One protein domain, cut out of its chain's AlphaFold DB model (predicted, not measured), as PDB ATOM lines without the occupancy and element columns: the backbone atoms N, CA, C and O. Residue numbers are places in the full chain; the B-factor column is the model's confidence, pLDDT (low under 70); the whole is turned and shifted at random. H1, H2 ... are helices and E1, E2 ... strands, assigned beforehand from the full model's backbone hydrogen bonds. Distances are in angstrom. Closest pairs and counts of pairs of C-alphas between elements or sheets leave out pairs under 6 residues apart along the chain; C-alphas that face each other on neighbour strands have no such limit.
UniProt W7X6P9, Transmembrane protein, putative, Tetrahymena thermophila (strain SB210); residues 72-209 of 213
ATOM      1  N   ASP A  72     -12.816  11.710 -33.295       87.06
ATOM      2  CA  ASP A  72     -12.296  10.518 -33.955       87.06
ATOM      3  C   ASP A  72     -11.998  10.833 -35.423       87.06
ATOM      4  O   ASP A  72     -12.874  11.279 -36.167       87.06
ATOM      5  N   VAL A  73     -10.764  10.580 -35.855       87.88
ATOM      6  CA  VAL A  73     -10.383  10.604 -37.274       87.88
ATOM      7  C   VAL A  73     -10.078   9.182 -37.725       87.88
ATOM      8  O   VAL A  73      -9.289   8.468 -37.104       87.88
ATOM      9  N   SER A  74     -10.717   8.759 -38.815       89.06
ATOM     10  CA  SER A  74     -10.499   7.441 -39.408       89.06
ATOM     11  C   SER A  74      -9.078   7.309 -39.950       89.06
ATOM     12  O   SER A  74      -8.613   8.184 -40.685       89.06
ATOM     13  N   LEU A  75      -8.422   6.191 -39.648       89.69
ATOM     14  CA  LEU A  75      -7.105   5.859 -40.177       89.69
ATOM     15  C   LEU A  75      -7.221   5.399 -41.634       89.69
ATOM     16  O   LEU A  75      -7.639   4.280 -41.918       89.69
ATOM     17  N   THR A  76      -6.866   6.278 -42.566       89.06
ATOM     18  CA  THR A  76      -6.802   5.970 -44.000       89.06
ATOM     19  C   THR A  76      -5.353   5.994 -44.475       89.06
ATOM     20  O   THR A  76      -4.522   6.707 -43.918       89.06
ATOM     21  N   GLN A  77      -5.031   5.226 -45.518       84.69
ATOM     22  CA  GLN A  77      -3.657   5.137 -46.040       84.69
ATOM     23  C   GLN A  77      -3.109   6.493 -46.519       84.69
ATOM     24  O   GLN A  77      -1.912   6.741 -46.421       84.69
ATOM     25  N   ASP A  78      -3.988   7.398 -46.948       86.06
ATOM     26  CA  ASP A  78      -3.624   8.733 -47.435       86.06
ATOM     27  C   ASP A  78      -3.591   9.803 -46.326       86.06
ATOM     28  O   ASP A  78      -3.389  10.982 -46.608       86.06
ATOM     29  N   LEU A  79      -3.814   9.422 -45.061       89.38
ATOM     30  CA  LEU A  79      -3.915  10.364 -43.944       89.38
ATOM     31  C   LEU A  79      -2.584  11.054 -43.626       89.38
ATOM     32  O   LEU A  79      -2.559  12.237 -43.287       89.38
ATOM     33  N   VAL A  80      -1.478  10.310 -43.705       90.88
ATOM     34  CA  VAL A  80      -0.140  10.803 -43.365       90.88
ATOM     35  C   VAL A  80       0.832  10.431 -44.474       90.88
ATOM     36  O   VAL A  80       1.306   9.300 -44.546       90.88
ATOM     37  N   GLY A  81       1.145  11.420 -45.311       91.75
ATOM     38  CA  GLY A  81       2.232  11.365 -46.280       91.75
ATOM     39  C   GLY A  81       3.465  12.092 -45.749       91.75
ATOM     40  O   GLY A  81       3.379  13.243 -45.320       91.75
ATOM     41  N   PHE A  82       4.625  11.445 -45.788       91.75
ATOM     42  CA  PHE A  82       5.895  12.037 -45.381       91.75
ATOM     43  C   PHE A  82       6.995  11.738 -46.395       91.75
ATOM     44  O   PHE A  82       6.987  10.733 -47.102       91.75
ATOM     45  N   LYS A  83       7.964  12.645 -46.485       90.94
ATOM     46  CA  LYS A  83       9.148  12.476 -47.325       90.94
ATOM     47  C   LYS A  83      10.334  13.105 -46.627       90.94
ATOM     48  O   LYS A  83      10.234  14.223 -46.128       90.94
ATOM     49  N   PHE A  84      11.459  12.406 -46.621       88.06
ATOM     50  CA  PHE A  84      12.685  12.931 -46.045       88.06
ATOM     51  C   PHE A  84      13.569  13.499 -47.158       88.06
ATOM     52  O   PHE A  84      13.971  12.791 -48.086       88.06
ATOM     53  N   ALA A  85      13.809  14.808 -47.110       86.81
ATOM     54  CA  ALA A  85      14.621  15.509 -48.097       86.81
ATOM     55  C   ALA A  85      16.111  15.260 -47.826       86.81
ATOM     56  O   ALA A  85      16.584  15.494 -46.719       86.81
ATOM     57  N   TYR A  86      16.841  14.788 -48.838       83.12
ATOM     58  CA  TYR A  86      18.295  14.628 -48.764       83.12
ATOM     59  C   TYR A  86      19.009  15.921 -49.175       83.12
ATOM     60  O   TYR A  86      19.947  16.364 -48.522       83.12
ATOM     61  N   ASN A  87      18.532  16.559 -50.244       82.19
ATOM     62  CA  ASN A  87      18.973  17.881 -50.683       82.19
ATOM     63  C   ASN A  87      17.759  18.695 -51.181       82.19
ATOM     64  O   ASN A  87      16.615  18.253 -51.069       82.19
ATOM     65  N   SER A  88      17.991  19.884 -51.745       78.88
ATOM     66  CA  SER A  88      16.916  20.757 -52.242       78.88
ATOM     67  C   SER A  88      16.088  20.164 -53.390       78.88
ATOM     68  O   SER A  88      14.998  20.660 -53.663       78.88
ATOM     69  N   THR A  89      16.574  19.118 -54.064       83.75
ATOM     70  CA  THR A  89      15.961  18.563 -55.281       83.75
ATOM     71  C   THR A  89      15.570  17.086 -55.174       83.75
ATOM     72  O   THR A  89      14.805  16.603 -56.005       83.75
ATOM     73  N   MET A  90      16.043  16.357 -54.160       87.81
ATOM     74  CA  MET A  90      16.009  14.894 -54.084       87.81
ATOM     75  C   MET A  90      15.674  14.404 -52.667       87.81
ATOM     76  O   MET A  90      16.135  14.964 -51.669       87.81
ATOM     77  N   SER A  91      14.887  13.325 -52.570       90.12
ATOM     78  CA  SER A  91      14.610  12.648 -51.295       90.12
ATOM     79  C   SER A  91      15.611  11.540 -50.999       90.12
ATOM     80  O   SER A  91      16.267  11.001 -51.896       90.12
ATOM     81  N   ILE A  92      15.692  11.153 -49.727       90.00
ATOM     82  CA  ILE A  92      16.515  10.013 -49.331       90.00
ATOM     83  C   ILE A  92      16.026   8.716 -49.970       90.00
ATOM     84  O   ILE A  92      16.845   7.902 -50.375       90.00
ATOM     85  N   ASP A  93      14.715   8.542 -50.147       90.62
ATOM     86  CA  ASP A  93      14.151   7.340 -50.761       90.62
ATOM     87  C   ASP A  93      14.651   7.184 -52.202       90.62
ATOM     88  O   ASP A  93      15.135   6.122 -52.589       90.62
ATOM     89  N   THR A  94      14.650   8.279 -52.973       90.81
ATOM     90  CA  THR A  94      15.210   8.281 -54.331       90.81
ATOM     91  C   THR A  94      16.716   8.035 -54.335       90.81
ATOM     92  O   THR A  94      17.215   7.298 -55.181       90.81
ATOM     93  N   TYR A  95      17.447   8.587 -53.364       91.44
ATOM     94  CA  TYR A  95      18.887   8.377 -53.242       91.44
ATOM     95  C   TYR A  95      19.240   6.918 -52.906       91.44
ATOM     96  O   TYR A  95      20.144   6.345 -53.508       91.44
ATOM     97  N   GLN A  96      18.483   6.292 -52.001       92.12
ATOM     98  CA  GLN A  96      18.625   4.883 -51.626       92.12
ATOM     99  C   GLN A  96      18.420   3.947 -52.815       92.12
ATOM    100  O   GLN A  96      19.191   3.005 -53.002       92.12
ATOM    101  N   ILE A  97      17.417   4.238 -53.651       91.12
ATOM    102  CA  ILE A  97      17.157   3.490 -54.886       91.12
ATOM    103  C   ILE A  97      18.326   3.654 -55.866       91.12
ATOM    104  O   ILE A  97      18.818   2.659 -56.393       91.12
ATOM    105  N   LEU A  98      18.818   4.883 -56.071       92.69
ATOM    106  CA  LEU A  98      19.940   5.159 -56.980       92.69
ATOM    107  C   LEU A  98      21.241   4.465 -56.556       92.69
ATOM    108  O   LEU A  98      21.997   4.007 -57.407       92.69
ATOM    109  N   GLN A  99      21.507   4.385 -55.251       91.44
ATOM    110  CA  GLN A  99      22.701   3.731 -54.707       91.44
ATOM    111  C   GLN A  99      22.520   2.224 -54.477       91.44
ATOM    112  O   GLN A  99      23.483   1.546 -54.116       91.44
ATOM    113  N   ASN A 100      21.301   1.697 -54.657       94.75
ATOM    114  CA  ASN A 100      20.915   0.326 -54.316       94.75
ATOM    115  C   ASN A 100      21.327  -0.079 -52.882       94.75
ATOM    116  O   ASN A 100      21.773  -1.200 -52.624       94.75
ATOM    117  N   LYS A 101      21.220   0.868 -51.945       93.94
ATOM    118  CA  LYS A 101      21.624   0.728 -50.541       93.94
ATOM    119  C   LYS A 101      20.638   1.469 -49.652       93.94
ATOM    120  O   LYS A 101      20.197   2.563 -49.991       93.94
ATOM    121  N   THR A 102      20.350   0.912 -48.482       92.75
ATOM    122  CA  THR A 102      19.521   1.587 -47.479       92.75
ATOM    123  C   THR A 102      20.414   2.353 -46.505       92.75
ATOM    124  O   THR A 102      21.332   1.785 -45.909       92.75
ATOM    125  N   PHE A 103      20.144   3.648 -46.340       91.06
ATOM    126  CA  PHE A 103      20.867   4.532 -45.419       91.06
ATOM    127  C   PHE A 103      20.045   4.807 -44.163       91.06
ATOM    128  O   PHE A 103      20.586   4.785 -43.059       91.06
ATOM    129  N   ILE A 104      18.739   5.004 -44.336       90.38
ATOM    130  CA  ILE A 104      17.775   5.375 -43.308       90.38
ATOM    131  C   ILE A 104      16.624   4.366 -43.295       90.38
ATOM    132  O   ILE A 104      16.181   3.885 -44.336       90.38
ATOM    133  N   VAL A 105      16.138   4.046 -42.099       91.69
ATOM    134  CA  VAL A 105      14.971   3.186 -41.881       91.69
ATOM    135  C   VAL A 105      13.958   3.931 -41.023       91.69
ATOM    136  O   VAL A 105      14.310   4.505 -39.992       91.69
ATOM    137  N   TYR A 106      12.697   3.892 -41.446       92.38
ATOM    138  CA  TYR A 106      11.576   4.441 -40.693       92.38
ATOM    139  C   TYR A 106      10.927   3.343 -39.851       92.38
ATOM    140  O   TYR A 106      10.632   2.264 -40.362       92.38
ATOM    141  N   VAL A 107      10.689   3.623 -38.572       93.12
ATOM    142  CA  VAL A 107       9.936   2.743 -37.672       93.12
ATOM    143  C   VAL A 107       8.764   3.532 -37.112       93.12
ATOM    144  O   VAL A 107       8.952   4.479 -36.346       93.12
ATOM    145  N   ILE A 108       7.555   3.148 -37.514       93.81
ATOM    146  CA  ILE A 108       6.326   3.844 -37.144       93.81
ATOM    147  C   ILE A 108       5.686   3.131 -35.961       93.81
ATOM    148  O   ILE A 108       5.434   1.928 -36.022       93.81
ATOM    149  N   GLN A 109       5.406   3.882 -34.901       93.44
ATOM    150  CA  GLN A 109       4.671   3.402 -33.737       93.44
ATOM    151  C   GLN A 109       3.385   4.205 -33.589       93.44
ATOM    152  O   GLN A 109       3.400   5.435 -33.570       93.44
ATOM    153  N   PHE A 110       2.270   3.498 -33.491       93.69
ATOM    154  CA  PHE A 110       0.978   4.066 -33.156       93.69
ATOM    155  C   PHE A 110       0.662   3.723 -31.708       93.69
ATOM    156  O   PHE A 110       0.700   2.552 -31.330       93.69
ATOM    157  N   PHE A 111       0.365   4.746 -30.918       92.00
ATOM    158  CA  PHE A 111      -0.022   4.616 -29.526       92.00
ATOM    159  C   PHE A 111      -1.467   5.049 -29.365       92.00
ATOM    160  O   PHE A 111      -1.839   6.141 -29.800       92.00
ATOM    161  N   GLN A 112      -2.247   4.226 -28.678       89.56
ATOM    162  CA  GLN A 112      -3.546   4.620 -28.167       89.56
ATOM    163  C   GLN A 112      -3.523   4.532 -26.649       89.56
ATOM    164  O   GLN A 112      -3.192   3.494 -26.072       89.56
ATOM    165  N   TYR A 113      -3.863   5.645 -26.020       89.75
ATOM    166  CA  TYR A 113      -4.018   5.755 -24.585       89.75
ATOM    167  C   TYR A 113      -5.508   5.810 -24.284       89.75
ATOM    168  O   TYR A 113      -6.215   6.675 -24.797       89.75
ATOM    169  N   ASP A 114      -5.961   4.873 -23.463       86.12
ATOM    170  CA  ASP A 114      -7.286   4.849 -22.856       86.12
ATOM    171  C   ASP A 114      -7.104   4.714 -21.333       86.12
ATOM    172  O   ASP A 114      -6.046   4.291 -20.857       86.12
ATOM    173  N   ASN A 115      -8.129   5.038 -20.548       79.38
ATOM    174  CA  ASN A 115      -8.101   5.011 -19.081       79.38
ATOM    175  C   ASN A 115      -7.635   3.670 -18.495       79.38
ATOM    176  O   ASN A 115      -7.121   3.634 -17.377       79.38
ATOM    177  N   ASN A 116      -7.823   2.571 -19.229       77.25
ATOM    178  CA  ASN A 116      -7.534   1.221 -18.751       77.25
ATOM    179  C   ASN A 116      -6.241   0.619 -19.320       77.25
ATOM    180  O   ASN A 116      -5.694  -0.300 -18.708       77.25
ATOM    181  N   ALA A 117      -5.762   1.079 -20.480       82.38
ATOM    182  CA  ALA A 117      -4.640   0.454 -21.172       82.38
ATOM    183  C   ALA A 117      -3.932   1.412 -22.136       82.38
ATOM    184  O   ALA A 117      -4.525   2.328 -22.703       82.38
ATOM    185  N   THR A 118      -2.643   1.155 -22.343       87.06
ATOM    186  CA  THR A 118      -1.860   1.756 -23.422       87.06
ATOM    187  C   THR A 118      -1.533   0.674 -24.430       87.06
ATOM    188  O   THR A 118      -0.837  -0.289 -24.106       87.06
ATOM    189  N   GLU A 119      -2.024   0.837 -25.650       90.06
ATOM    190  CA  GLU A 119      -1.754  -0.080 -26.748       90.06
ATOM    191  C   GLU A 119      -0.737   0.540 -27.702       90.06
ATOM    192  O   GLU A 119      -0.801   1.729 -28.018       90.06
ATOM    193  N   MET A 120       0.224  -0.274 -28.144       91.31
ATOM    194  CA  MET A 120       1.251   0.120 -29.104       91.31
ATOM    195  C   MET A 120       1.236  -0.835 -30.294       91.31
ATOM    196  O   MET A 120       1.322  -2.052 -30.128       91.31
ATOM    197  N   LEU A 121       1.194  -0.268 -31.496       92.62
ATOM    198  CA  LEU A 121       1.237  -0.993 -32.759       92.62
ATOM    199  C   LEU A 121       2.406  -0.505 -33.613       92.62
ATOM    200  O   LEU A 121       2.621   0.697 -33.762       92.62
ATOM    201  N   TYR A 122       3.131  -1.444 -34.218       93.44
ATOM    202  CA  TYR A 122       4.129  -1.138 -35.240       93.44
ATOM    203  C   TYR A 122       3.470  -1.140 -36.618       93.44
ATOM    204  O   TYR A 122       2.892  -2.149 -37.035       93.44
ATOM    205  N   LEU A 123       3.566  -0.010 -37.315       94.00
ATOM    206  CA  LEU A 123       2.988   0.177 -38.642       94.00
ATOM    207  C   LEU A 123       4.069   0.126 -39.719       94.00
ATOM    208  O   LEU A 123       5.224   0.492 -39.484       94.00
ATOM    209  N   ASP A 124       3.670  -0.324 -40.905       93.06
ATOM    210  CA  ASP A 124       4.566  -0.418 -42.051       93.06
ATOM    211  C   ASP A 124       4.537   0.882 -42.861       93.06
ATOM    212  O   ASP A 124       3.584   1.663 -42.806       93.06
ATOM    213  N   VAL A 125       5.602   1.115 -43.624       92.94
ATOM    214  CA  VAL A 125       5.718   2.262 -44.529       92.94
ATOM    215  C   VAL A 125       5.615   1.766 -45.962       92.94
ATOM    216  O   VAL A 125       6.361   0.877 -46.373       92.94
ATOM    217  N   ILE A 126       4.705   2.362 -46.723       93.00
ATOM    218  CA  ILE A 126       4.432   2.037 -48.124       93.00
ATOM    219  C   ILE A 126       4.565   3.287 -48.996       93.00
ATOM    220  O   ILE A 126       4.598   4.409 -48.499       93.00
ATOM    221  N   GLN A 127       4.644   3.112 -50.313       92.12
ATOM    222  CA  GLN A 127       4.518   4.245 -51.233       92.12
ATOM    223  C   GLN A 127       3.055   4.693 -51.292       92.12
ATOM    224  O   GLN A 127       2.161   3.852 -51.389       92.12
ATOM    225  N   CYS A 128       2.811   6.003 -51.245       92.38
ATOM    226  CA  CYS A 128       1.456   6.541 -51.337       92.38
ATOM    227  C   CYS A 128       0.804   6.189 -52.686       92.38
ATOM    228  O   CYS A 128       1.417   6.348 -53.744       92.38
ATOM    229  N   THR A 129      -0.460   5.758 -52.657       90.25
ATOM    230  CA  THR A 129      -1.251   5.450 -53.863       90.25
ATOM    231  C   THR A 129      -1.977   6.665 -54.430       90.25
ATOM    232  O   THR A 129      -2.338   6.680 -55.607       90.25
ATOM    233  N   ASN A 130      -2.202   7.690 -53.605       90.19
ATOM    234  CA  ASN A 130      -2.918   8.891 -54.008       90.19
ATOM    235  C   ASN A 130      -2.120   9.717 -55.035       90.19
ATOM    236  O   ASN A 130      -0.970  10.073 -54.756       90.19
ATOM    237  N   PRO A 131      -2.721  10.118 -56.174       90.06
ATOM    238  CA  PRO A 131      -2.057  10.961 -57.171       90.06
ATOM    239  C   PRO A 131      -1.521  12.288 -56.618       90.06
ATOM    240  O   PRO A 131      -0.517  12.794 -57.111       90.06
ATOM    241  N   GLN A 132      -2.161  12.858 -55.590       90.12
ATOM    242  CA  GLN A 132      -1.717  14.113 -54.969       90.12
ATOM    243  C   GLN A 132      -0.476  13.942 -54.082       90.12
ATOM    244  O   GLN A 132       0.245  14.908 -53.847       90.12
ATOM    245  N   LEU A 133      -0.216  12.721 -53.610       89.19
ATOM    246  CA  LEU A 133       0.902  12.373 -52.727       89.19
ATOM    247  C   LEU A 133       1.974  11.562 -53.464       89.19
ATOM    248  O   LEU A 133       2.750  10.825 -52.854       89.19
ATOM    249  N   GLN A 134       2.036  11.678 -54.791       87.25
ATOM    250  CA  GLN A 134       2.990  10.925 -55.590       87.25
ATOM    251  C   GLN A 134       4.438  11.244 -55.175       87.25
ATOM    252  O   GLN A 134       4.857  12.402 -55.125       87.25
ATOM    253  N   GLY A 135       5.218  10.197 -54.891       86.31
ATOM    254  CA  GLY A 135       6.610  10.317 -54.441       86.31
ATOM    255  C   GLY A 135       6.783  10.582 -52.939       86.31
ATOM    256  O   GLY A 135       7.898  10.895 -52.516       86.31
ATOM    257  N   PHE A 136       5.709  10.474 -52.152       91.88
ATOM    258  CA  PHE A 136       5.746  10.436 -50.692       91.88
ATOM    259  C   PHE A 136       5.599   9.000 -50.175       91.88
ATOM    260  O   PHE A 136       5.029   8.126 -50.835       91.88
ATOM    261  N   ASN A 137       6.090   8.784 -48.959       93.44
ATOM    262  CA  ASN A 137       5.839   7.583 -48.182       93.44
ATOM    263  C   ASN A 137       4.566   7.775 -47.353       93.44
ATOM    264  O   ASN A 137       4.390   8.812 -46.717       93.44
ATOM    265  N   CYS A 138       3.706   6.769 -47.341       94.31
ATOM    266  CA  CYS A 138       2.486   6.718 -46.552       94.31
ATOM    267  C   CYS A 138       2.593   5.624 -45.490       94.31
ATOM    268  O   CYS A 138       3.365   4.669 -45.618       94.31
ATOM    269  N   ILE A 139       1.820   5.776 -44.423       94.00
ATOM    270  CA  ILE A 139       1.756   4.795 -43.340       94.00
ATOM    271  C   ILE A 139       0.661   3.786 -43.670       94.00
ATOM    272  O   ILE A 139      -0.477   4.166 -43.949       94.00
ATOM    273  N   ASP A 140       0.995   2.498 -43.637       93.62
ATOM    274  CA  ASP A 140       0.007   1.447 -43.828       93.62
ATOM    275  C   ASP A 140      -0.748   1.171 -42.526       93.62
ATOM    276  O   ASP A 140      -0.251   0.524 -41.600       93.62
ATOM    277  N   PHE A 141      -1.984   1.662 -42.474       92.50
ATOM    278  CA  PHE A 141      -2.891   1.463 -41.348       92.50
ATOM    279  C   PHE A 141      -3.671   0.143 -41.409       92.50
ATOM    280  O   PHE A 141      -4.522  -0.082 -40.555       92.50
ATOM    281  N   SER A 142      -3.359  -0.767 -42.343       91.06
ATOM    282  CA  SER A 142      -4.015  -2.083 -42.451       91.06
ATOM    283  C   SER A 142      -3.999  -2.892 -41.142       91.06
ATOM    284  O   SER A 142      -4.961  -3.591 -40.819       91.06
ATOM    285  N   LYS A 143      -2.931  -2.763 -40.344       89.88
ATOM    286  CA  LYS A 143      -2.788  -3.390 -39.015       89.88
ATOM    287  C   LYS A 143      -3.593  -2.693 -37.911       89.88
ATOM    288  O   LYS A 143      -3.779  -3.269 -36.845       89.88
ATOM    289  N   ALA A 144      -4.062  -1.473 -38.161       87.81
ATOM    290  CA  ALA A 144      -4.771  -0.613 -37.220       87.81
ATOM    291  C   ALA A 144      -6.224  -0.325 -37.658       87.81
ATOM    292  O   ALA A 144      -6.814   0.654 -37.219       87.81
ATOM    293  N   ASN A 145      -6.836  -1.182 -38.484       83.38
ATOM    294  CA  ASN A 145      -8.194  -0.972 -39.017       83.38
ATOM    295  C   ASN A 145      -9.289  -0.794 -37.947       83.38
ATOM    296  O   ASN A 145     -10.319  -0.184 -38.222       83.38
ATOM    297  N   ASN A 146      -9.084  -1.334 -36.742       86.88
ATOM    298  CA  ASN A 146     -10.030  -1.212 -35.625       86.88
ATOM    299  C   ASN A 146      -9.781   0.032 -34.756       86.88
ATOM    300  O   ASN A 146     -10.451   0.211 -33.742       86.88
ATOM    301  N   TYR A 147      -8.815   0.868 -35.137       88.62
ATOM    302  CA  TYR A 147      -8.371   2.026 -34.379       88.62
ATOM    303  C   TYR A 147      -8.736   3.320 -35.105       88.62
ATOM    304  O   TYR A 147      -8.828   3.387 -36.333       88.62
ATOM    305  N   THR A 148      -8.910   4.379 -34.324       89.81
ATOM    306  CA  THR A 148      -9.082   5.750 -34.805       89.81
ATOM    307  C   THR A 148      -8.042   6.637 -34.144       89.81
ATOM    308  O   THR A 148      -7.536   6.327 -33.064       89.81
ATOM    309  N   LEU A 149      -7.728   7.771 -34.768       88.31
ATOM    310  CA  LEU A 149      -7.083   8.858 -34.041       88.31
ATOM    311  C   LEU A 149      -8.132   9.503 -33.150       88.31
ATOM    312  O   LEU A 149      -8.901  10.352 -33.602       88.31
ATOM    313  N   ALA A 150      -8.168   9.038 -31.909       88.69
ATOM    314  CA  ALA A 150      -9.079   9.511 -30.888       88.69
ATOM    315  C   ALA A 150      -8.416  10.597 -30.033       88.69
ATOM    316  O   ALA A 150      -7.257  10.450 -29.634       88.69
ATOM    317  N   PHE A 151      -9.165  11.652 -29.721       87.44
ATOM    318  CA  PHE A 151      -8.844  12.632 -28.687       87.44
ATOM    319  C   PHE A 151     -10.108  12.955 -27.882       87.44
ATOM    320  O   PHE A 151     -11.097  13.424 -28.440       87.44
ATOM    321  N   ASP A 152     -10.073  12.700 -26.578       86.44
ATOM    322  CA  ASP A 152     -11.134  12.986 -25.618       86.44
ATOM    323  C   ASP A 152     -10.494  13.394 -24.288       86.44
ATOM    324  O   ASP A 152      -9.923  12.572 -23.568       86.44
ATOM    325  N   ASN A 153     -10.589  14.682 -23.964       82.50
ATOM    326  CA  ASN A 153      -9.998  15.227 -22.749       82.50
ATOM    327  C   ASN A 153     -10.738  14.771 -21.479       82.50
ATOM    328  O   ASN A 153     -10.118  14.612 -20.433       82.50
ATOM    329  N   ASN A 154     -12.050  14.530 -21.560       84.19
ATOM    330  CA  ASN A 154     -12.861  14.144 -20.404       84.19
ATOM    331  C   ASN A 154     -12.580  12.705 -19.979       84.19
ATOM    332  O   ASN A 154     -12.509  12.402 -18.789       84.19
ATOM    333  N   ASN A 155     -12.385  11.832 -20.964       84.88
ATOM    334  CA  ASN A 155     -12.067  10.430 -20.740       84.88
ATOM    335  C   ASN A 155     -10.559  10.141 -20.817       84.88
ATOM    336  O   ASN A 155     -10.198   8.973 -20.838       84.88
ATOM    337  N   ASN A 156      -9.684  11.155 -20.861       84.94
ATOM    338  CA  ASN A 156      -8.226  11.009 -21.027       84.94
ATOM    339  C   ASN A 156      -7.810  10.065 -22.173       84.94
ATOM    340  O   ASN A 156      -6.779   9.396 -22.089       84.94
ATOM    341  N   ILE A 157      -8.603  10.007 -23.245       87.44
ATOM    342  CA  ILE A 157      -8.292   9.190 -24.415       87.44
ATOM    343  C   ILE A 157      -7.484  10.054 -25.368       87.44
ATOM    344  O   ILE A 157      -7.932  11.123 -25.781       87.44
ATOM    345  N   PHE A 158      -6.303   9.600 -25.760       89.25
ATOM    346  CA  PHE A 158      -5.548  10.270 -26.812       89.25
ATOM    347  C   PHE A 158      -4.751   9.270 -27.631       89.25
ATOM    348  O   PHE A 158      -4.295   8.239 -27.143       89.25
ATOM    349  N   SER A 159      -4.585   9.583 -28.909       90.81
ATOM    350  CA  SER A 159      -3.800   8.782 -29.840       90.81
ATOM    351  C   SER A 159      -2.591   9.577 -30.305       90.81
ATOM    352  O   SER A 159      -2.677  10.783 -30.548       90.81
ATOM    353  N   GLN A 160      -1.462   8.898 -30.443       90.56
ATOM    354  CA  GLN A 160      -0.218   9.496 -30.897       90.56
ATOM    355  C   GLN A 160       0.402   8.625 -31.978       90.56
ATOM    356  O   GLN A 160       0.495   7.406 -31.854       90.56
ATOM    357  N   LEU A 161       0.881   9.279 -33.028       92.12
ATOM    358  CA  LEU A 161       1.659   8.636 -34.068       92.12
ATOM    359  C   LEU A 161       3.108   9.109 -33.960       92.12
ATOM    360  O   LEU A 161       3.383  10.310 -33.997       92.12
ATOM    361  N   GLN A 162       4.032   8.166 -33.831       92.12
ATOM    362  CA  GLN A 162       5.460   8.427 -33.718       92.12
ATOM    363  C   GLN A 162       6.191   7.861 -34.935       92.12
ATOM    364  O   GLN A 162       6.168   6.659 -35.194       92.12
ATOM    365  N   ILE A 163       6.865   8.739 -35.673       92.25
ATOM    366  CA  ILE A 163       7.704   8.380 -36.819       92.25
ATOM    367  C   ILE A 163       9.154   8.434 -36.355       92.25
ATOM    368  O   ILE A 163       9.717   9.521 -36.204       92.25
ATOM    369  N   ASN A 164       9.755   7.271 -36.115       90.38
ATOM    370  CA  ASN A 164      11.157   7.181 -35.732       90.38
ATOM    371  C   ASN A 164      12.039   6.988 -36.964       90.38
ATOM    372  O   ASN A 164      11.748   6.157 -37.823       90.38
ATOM    373  N   ILE A 165      13.135   7.733 -37.033       89.88
ATOM    374  CA  ILE A 165      14.085   7.725 -38.140       89.88
ATOM    375  C   ILE A 165      15.433   7.261 -37.595       89.88
ATOM    376  O   ILE A 165      16.013   7.900 -36.713       89.88
ATOM    377  N   TYR A 166      15.924   6.154 -38.146       88.62
ATOM    378  CA  TYR A 166      17.165   5.502 -37.738       88.62
ATOM    379  C   TYR A 166      18.156   5.439 -38.886       88.62
ATOM    380  O   TYR A 166      17.758   5.225 -40.033       88.62
ATOM    381  N   GLY A 167      19.454   5.497 -38.576       89.38
ATOM    382  CA  GLY A 167      20.455   4.961 -39.489       89.38
ATOM    383  C   GLY A 167      20.222   3.461 -39.684       89.38
ATOM    384  O   GLY A 167      19.814   2.744 -38.771       89.38
ATOM    385  N   CYS A 168      20.469   2.952 -40.890       90.88
ATOM    386  CA  CYS A 168      20.107   1.580 -41.261       90.88
ATOM    387  C   CYS A 168      20.668   0.518 -40.297       90.88
ATOM    388  O   CYS A 168      19.984  -0.455 -39.964       90.88
ATOM    389  N   ARG A 169      21.892   0.740 -39.804       89.12
ATOM    390  CA  ARG A 169      22.616  -0.147 -38.880       89.12
ATOM    391  C   ARG A 169      22.350   0.122 -37.400       89.12
ATOM    392  O   ARG A 169      22.787  -0.677 -36.576       89.12
ATOM    393  N   ASP A 170      21.660   1.207 -37.062       87.50
ATOM    394  CA  ASP A 170      21.372   1.536 -35.670       87.50
ATOM    395  C   ASP A 170      20.348   0.546 -35.106       87.50
ATOM    396  O   ASP A 170      19.389   0.163 -35.783       87.50
ATOM    397  N   LEU A 171      20.584   0.107 -33.874       87.88
ATOM    398  CA  LEU A 171      19.731  -0.819 -33.139       87.88
ATOM    399  C   LEU A 171      19.494  -0.275 -31.736       87.88
ATOM    400  O   LEU A 171      20.415   0.243 -31.102       87.88
ATOM    401  N   ASP A 172      18.272  -0.434 -31.255       87.75
ATOM    402  CA  ASP A 172      17.881  -0.116 -29.889       87.75
ATOM    403  C   ASP A 172      16.678  -0.973 -29.458       87.75
ATOM    404  O   ASP A 172      16.365  -1.997 -30.069       87.75
ATOM    405  N   ASN A 173      16.005  -0.570 -28.379       85.50
ATOM    406  CA  ASN A 173      14.836  -1.278 -27.860       85.50
ATOM    407  C   ASN A 173      13.609  -1.200 -28.792       85.50
ATOM    408  O   ASN A 173      12.652  -1.940 -28.583       85.50
ATOM    409  N   ILE A 174      13.610  -0.303 -29.783       85.75
ATOM    410  CA  ILE A 174      12.501  -0.072 -30.714       85.75
ATOM    411  C   ILE A 174      12.822  -0.707 -32.071       85.75
ATOM    412  O   ILE A 174      12.015  -1.473 -32.595       85.75
ATOM    413  N   LYS A 175      13.998  -0.419 -32.640       89.56
ATOM    414  CA  LYS A 175      14.488  -1.028 -33.880       89.56
ATOM    415  C   LYS A 175      15.417  -2.192 -33.549       89.56
ATOM    416  O   LYS A 175      16.587  -1.999 -33.231       89.56
ATOM    417  N   THR A 176      14.907  -3.411 -33.696       87.12
ATOM    418  CA  THR A 176      15.631  -4.645 -33.340       87.12
ATOM    419  C   THR A 176      16.240  -5.380 -34.536       87.12
ATOM    420  O   THR A 176      17.014  -6.318 -34.351       87.12
ATOM    421  N   THR A 177      15.935  -4.960 -35.768       88.31
ATOM    422  CA  THR A 177      16.386  -5.626 -36.999       88.31
ATOM    423  C   THR A 177      17.190  -4.693 -37.906       88.31
ATOM    424  O   THR A 177      17.016  -3.471 -37.908       88.31
ATOM    425  N   VAL A 178      18.107  -5.276 -38.685       89.62
ATOM    426  CA  VAL A 178      18.929  -4.575 -39.684       89.62
ATOM    427  C   VAL A 178      18.620  -5.162 -41.065       89.62
ATOM    428  O   VAL A 178      18.772  -6.370 -41.241       89.62
ATOM    429  N   PRO A 179      18.193  -4.346 -42.044       89.25
ATOM    430  CA  PRO A 179      18.031  -4.791 -43.426       89.25
ATOM    431  C   PRO A 179      19.335  -5.322 -44.044       89.25
ATOM    432  O   PRO A 179      20.421  -4.803 -43.790       89.25
ATOM    433  N   ASN A 180      19.231  -6.314 -44.931       88.31
ATOM    434  CA  ASN A 180      20.401  -6.956 -45.548       88.31
ATOM    435  C   ASN A 180      21.214  -6.023 -46.468       88.31
ATOM    436  O   ASN A 180      22.391  -6.273 -46.711       88.31
ATOM    437  N   ASN A 181      20.605  -4.954 -46.987       92.62
ATOM    438  CA  ASN A 181      21.196  -4.022 -47.952       92.62
ATOM    439  C   ASN A 181      21.652  -2.687 -47.320       92.62
ATOM    440  O   ASN A 181      21.705  -1.663 -48.005       92.62
ATOM    441  N   CYS A 182      21.958  -2.667 -46.019       92.62
ATOM    442  CA  CYS A 182      22.420  -1.452 -45.348       92.62
ATOM    443  C   CYS A 182      23.794  -0.974 -45.840       92.62
ATOM    444  O   CYS A 182      24.766  -1.738 -45.870       92.62
ATOM    445  N   ALA A 183      23.895   0.330 -46.105       92.56
ATOM    446  CA  ALA A 183      25.149   1.028 -46.388       92.56
ATOM    447  C   ALA A 183      26.181   0.881 -45.252       92.56
ATOM    448  O   ALA A 183      25.849   0.487 -44.128       92.56
ATOM    449  N   ALA A 184      27.456   1.170 -45.533       91.88
ATOM    450  CA  ALA A 184      28.496   1.156 -44.502       91.88
ATOM    451  C   ALA A 184      28.294   2.313 -43.508       91.88
ATOM    452  O   ALA A 184      27.771   3.361 -43.871       91.88
ATOM    453  N   GLN A 185      28.732   2.153 -42.252       87.75
ATOM    454  CA  GLN A 185      28.501   3.176 -41.221       87.75
ATOM    455  C   GLN A 185      29.115   4.536 -41.585       87.75
ATOM    456  O   GLN A 185      28.528   5.560 -41.263       87.75
ATOM    457  N   SER A 186      30.265   4.554 -42.266       89.00
ATOM    458  CA  SER A 186      30.872   5.795 -42.763       89.00
ATOM    459  C   SER A 186      29.957   6.507 -43.756       89.00
ATOM    460  O   SER A 186      29.677   7.681 -43.574       89.00
ATOM    461  N   GLU A 187      29.403   5.774 -44.726       89.69
ATOM    462  CA  GLU A 187      28.490   6.330 -45.731       89.69
ATOM    463  C   GLU A 187      27.184   6.833 -45.087       89.69
ATOM    464  O   GLU A 187      26.645   7.862 -45.482       89.69
ATOM    465  N   ILE A 188      26.679   6.128 -44.066       88.19
ATOM    466  CA  ILE A 188      25.504   6.558 -43.288       88.19
ATOM    467  C   ILE A 188      25.809   7.853 -42.528       88.19
ATOM    468  O   ILE A 188      24.995   8.775 -42.548       88.19
ATOM    469  N   ASN A 189      26.971   7.936 -41.877       86.50
ATOM    470  CA  ASN A 189      27.381   9.142 -41.164       86.50
ATOM    471  C   ASN A 189      27.525  10.322 -42.128       86.50
ATOM    472  O   ASN A 189      27.023  11.393 -41.820       86.50
ATOM    473  N   ASP A 190      28.106  10.114 -43.312       85.94
ATOM    474  CA  ASP A 190      28.250  11.165 -44.323       85.94
ATOM    475  C   ASP A 190      26.885  11.708 -44.773       85.94
ATOM    476  O   ASP A 190      26.716  12.919 -44.919       85.94
ATOM    477  N   VAL A 191      25.896  10.826 -44.955       83.94
ATOM    478  CA  VAL A 191      24.516  11.214 -45.286       83.94
ATOM    479  C   VAL A 191      23.873  11.993 -44.139       83.94
ATOM    480  O   VAL A 191      23.250  13.017 -44.387       83.94
ATOM    481  N   ILE A 192      24.016  11.550 -42.889       79.19
ATOM    482  CA  ILE A 192      23.398  12.218 -41.732       79.19
ATOM    483  C   ILE A 192      24.068  13.572 -41.447       79.19
ATOM    484  O   ILE A 192      23.374  14.565 -41.215       79.19
ATOM    485  N   ASP A 193      25.398  13.629 -41.506       74.94
ATOM    486  CA  ASP A 193      26.192  14.825 -41.213       74.94
ATOM    487  C   ASP A 193      25.976  15.921 -42.271       74.94
ATOM    488  O   ASP A 193      25.909  17.103 -41.924       74.94
ATOM    489  N   GLN A 194      25.779  15.556 -43.545       69.00
ATOM    490  CA  GLN A 194      25.444  16.512 -44.612       69.00
ATOM    491  C   GLN A 194      24.115  17.233 -44.381       69.00
ATOM    492  O   GLN A 194      23.957  18.382 -44.796       69.00
ATOM    493  N   ILE A 195      23.163  16.586 -43.710       66.69
ATOM    494  CA  ILE A 195      21.815  17.134 -43.540       66.69
ATOM    495  C   ILE A 195      21.763  18.090 -42.329       66.69
ATOM    496  O   ILE A 195      20.744  18.729 -42.084       66.69
ATOM    497  N   ASN A 196      22.880  18.283 -41.608       56.78
ATOM    498  CA  ASN A 196      23.032  19.256 -40.515       56.78
ATOM    499  C   ASN A 196      21.920  19.174 -39.449       56.78
ATOM    500  O   ASN A 196      21.652  20.126 -38.712       56.78
ATOM    501  N   ILE A 197      21.260  18.020 -39.349       52.88
ATOM    502  CA  ILE A 197      20.266  17.753 -38.322       52.88
ATOM    503  C   ILE A 197      21.081  17.331 -37.097       52.88
ATOM    504  O   ILE A 197      21.748  16.303 -37.124       52.88
ATOM    505  N   PHE A 198      21.117  18.187 -36.066       44.69
ATOM    506  CA  PHE A 198      21.777  17.993 -34.760       44.69
ATOM    507  C   PHE A 198      22.229  16.551 -34.467       44.69
ATOM    508  O   PHE A 198      21.364  15.754 -34.167       44.69
ATOM    509  N   LYS A 199      23.543  16.256 -34.468       52.62
ATOM    510  CA  LYS A 199      24.314  15.071 -33.967       52.62
ATOM    511  C   LYS A 199      23.651  14.027 -33.009       52.62
ATOM    512  O   LYS A 199      24.296  13.525 -32.088       52.62
ATOM    513  N   ARG A 200      22.387  13.653 -33.175       50.06
ATOM    514  CA  ARG A 200      21.645  12.646 -32.417       50.06
ATOM    515  C   ARG A 200      21.338  11.507 -33.377       50.06
ATOM    516  O   ARG A 200      20.820  11.715 -34.465       50.06
ATOM    517  N   ARG A 201      21.682  10.289 -32.957       53.25
ATOM    518  CA  ARG A 201      21.545   9.051 -33.747       53.25
ATOM    519  C   ARG A 201      20.106   8.521 -33.832       53.25
ATOM    520  O   ARG A 201      19.872   7.498 -34.454       53.25
ATOM    521  N   HIS A 202      19.152   9.202 -33.203       58.47
ATOM    522  CA  HIS A 202      17.745   8.822 -33.168       58.47
ATOM    523  C   HIS A 202      16.898  10.088 -33.298       58.47
ATOM    524  O   HIS A 202      17.086  11.044 -32.535       58.47
ATOM    525  N   TRP A 203      15.942  10.061 -34.226       66.56
ATOM    526  CA  TRP A 203      14.955  11.120 -34.420       66.56
ATOM    527  C   TRP A 203      13.559  10.545 -34.300       66.56
ATOM    528  O   TRP A 203      13.278   9.511 -34.891       66.56
ATOM    529  N   ALA A 204      12.687  11.246 -33.589       74.06
ATOM    530  CA  ALA A 204      11.283  10.895 -33.487       74.06
ATOM    531  C   ALA A 204      10.446  12.134 -33.797       74.06
ATOM    532  O   ALA A 204      10.637  13.189 -33.185       74.06
ATOM    533  N   ILE A 205       9.535  12.009 -34.757       78.12
ATOM    534  CA  ILE A 205       8.488  12.998 -35.004       78.12
ATOM    535  C   ILE A 205       7.244  12.508 -34.278       78.12
ATOM    536  O   ILE A 205       6.734  11.432 -34.585       78.12
ATOM    537  N   TYR A 206       6.768  13.305 -33.324       78.62
ATOM    538  CA  TYR A 206       5.546  13.033 -32.576       78.62
ATOM    539  C   TYR A 206       4.405  13.839 -33.184       78.62
ATOM    540  O   TYR A 206       4.391  15.070 -33.110       78.62
ATOM    541  N   LEU A 207       3.451  13.143 -33.785       76.00
ATOM    542  CA  LEU A 207       2.219  13.728 -34.285       76.00
ATOM    543  C   LEU A 207       1.141  13.517 -33.224       76.00
ATOM    544  O   LEU A 207       0.629  12.412 -33.038       76.00
ATOM    545  N   ASN A 208       0.848  14.598 -32.506       73.06
ATOM    546  CA  ASN A 208      -0.272  14.681 -31.580       73.06
ATOM    547  C   ASN A 208      -1.423  15.386 -32.290       73.06
ATOM    548  O   ASN A 208      -1.232  16.457 -32.870       73.06
ATOM    549  N   PHE A 209      -2.605  14.786 -32.250       63.44
ATOM    550  CA  PHE A 209      -3.763  15.296 -32.969       63.44
ATOM    551  C   PHE A 209      -4.625  16.127 -32.028       63.44
ATOM    552  O   PHE A 209      -5.151  15.627 -31.039       63.44
TER     553      PHE A 209
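Overview. This is residues 72 to 209 of the 213 residues of the protein "Transmembrane protein, putative" of Tetrahymena thermophila (strain SB210) (UniProt W7X6P9). A long, strongly twisted antiparallel sheet makes the core: E2 runs between E3 and E6, and E7 pairs on the other side of E6. The short strands extend it, E4 beside the last residues of E3, E5 beside the first residues of E6, and E1 beside E5 on the side away from E6, while H1 and H3 lie towards the end where E2 begins and E6 ends. The printed part has 138 residues, with seven named strands and three named helices in the order E1 H1 E2 E3 E4 H2 E5 E6 H3 E7; the class is mixed, helices and strands. The sheet is branched, with each neighbour pair antiparallel. The whole is compact, with a radius of gyration of the C-alphas of 16.3 A and spans of 49 by 36 by 27 A.

Along the chain. The longest strands are E2, residues 104 to 114, 32.4 A; E3, residues 117 to 127, 31.7 A; and E6, residues 157 to 167, 32.7 A. E7 is residues 202 to 208, 19.0 A, ending with C-alpha 208 at (-0.272, 14.681, -31.580). E5 is residues 148 to 152, E4 residues 137 to 140, and E1 residues 72 to 74, beginning with C-alpha 72 at (-12.296, 10.518, -33.955). H1 is residues 92 to 99, 10.3 A; H2 residues 141 to 144; and H3 residues 185 to 194, 14.1 A, beginning with C-alpha 185 at (28.501, 3.176, -41.221).

Arrangement. E6 has E2 on one side, with N 109 and O 162 2.9 A apart, and E5 and E7 on the other side, with N 159 and O 150 2.9 A apart and N 163 and O 205 2.9 A apart. E2 and E3 form a hairpin, with N 110 and O 121 2.8 A apart. E2, E3 and E4 are a meander, each strand the antiparallel neighbour of the one before; N 126 and O 138 are 2.9 A apart. The edge strand E1 pairs with E5, with N 73 and O 149 2.9 A apart. Residues 81 to 82 pair antiparallel with residues 137 to 138 of E4. H2 is on the sheet at a height of 4.9 A, over none of its strands; its closest C-alpha to E3 is that of Phe 141, 6.6 A from that of Leu 123. H3 only grazes the sheet, with the C-alphas of Ile 188 and Gly 167 of E6 6.5 A apart. H1 only just grazes it, with 5 pairs of C-alphas within 10 A. H1 and H3 are apart. In H1 and H3 every O i to N i+4 pair is within hydrogen-bond range; H2 is too short for such a pair.

Size, cuts and confidence. The C-alphas farthest apart, those of Gln 99 and Asn 154, are 50.5 A apart. The printed part has no cut. The links E1 to H1 and E6 to H3 are long, 17 residues each. The mean pLDDT of the printed part is 86.1; residues 194 to 203 and residue 209 are under 70.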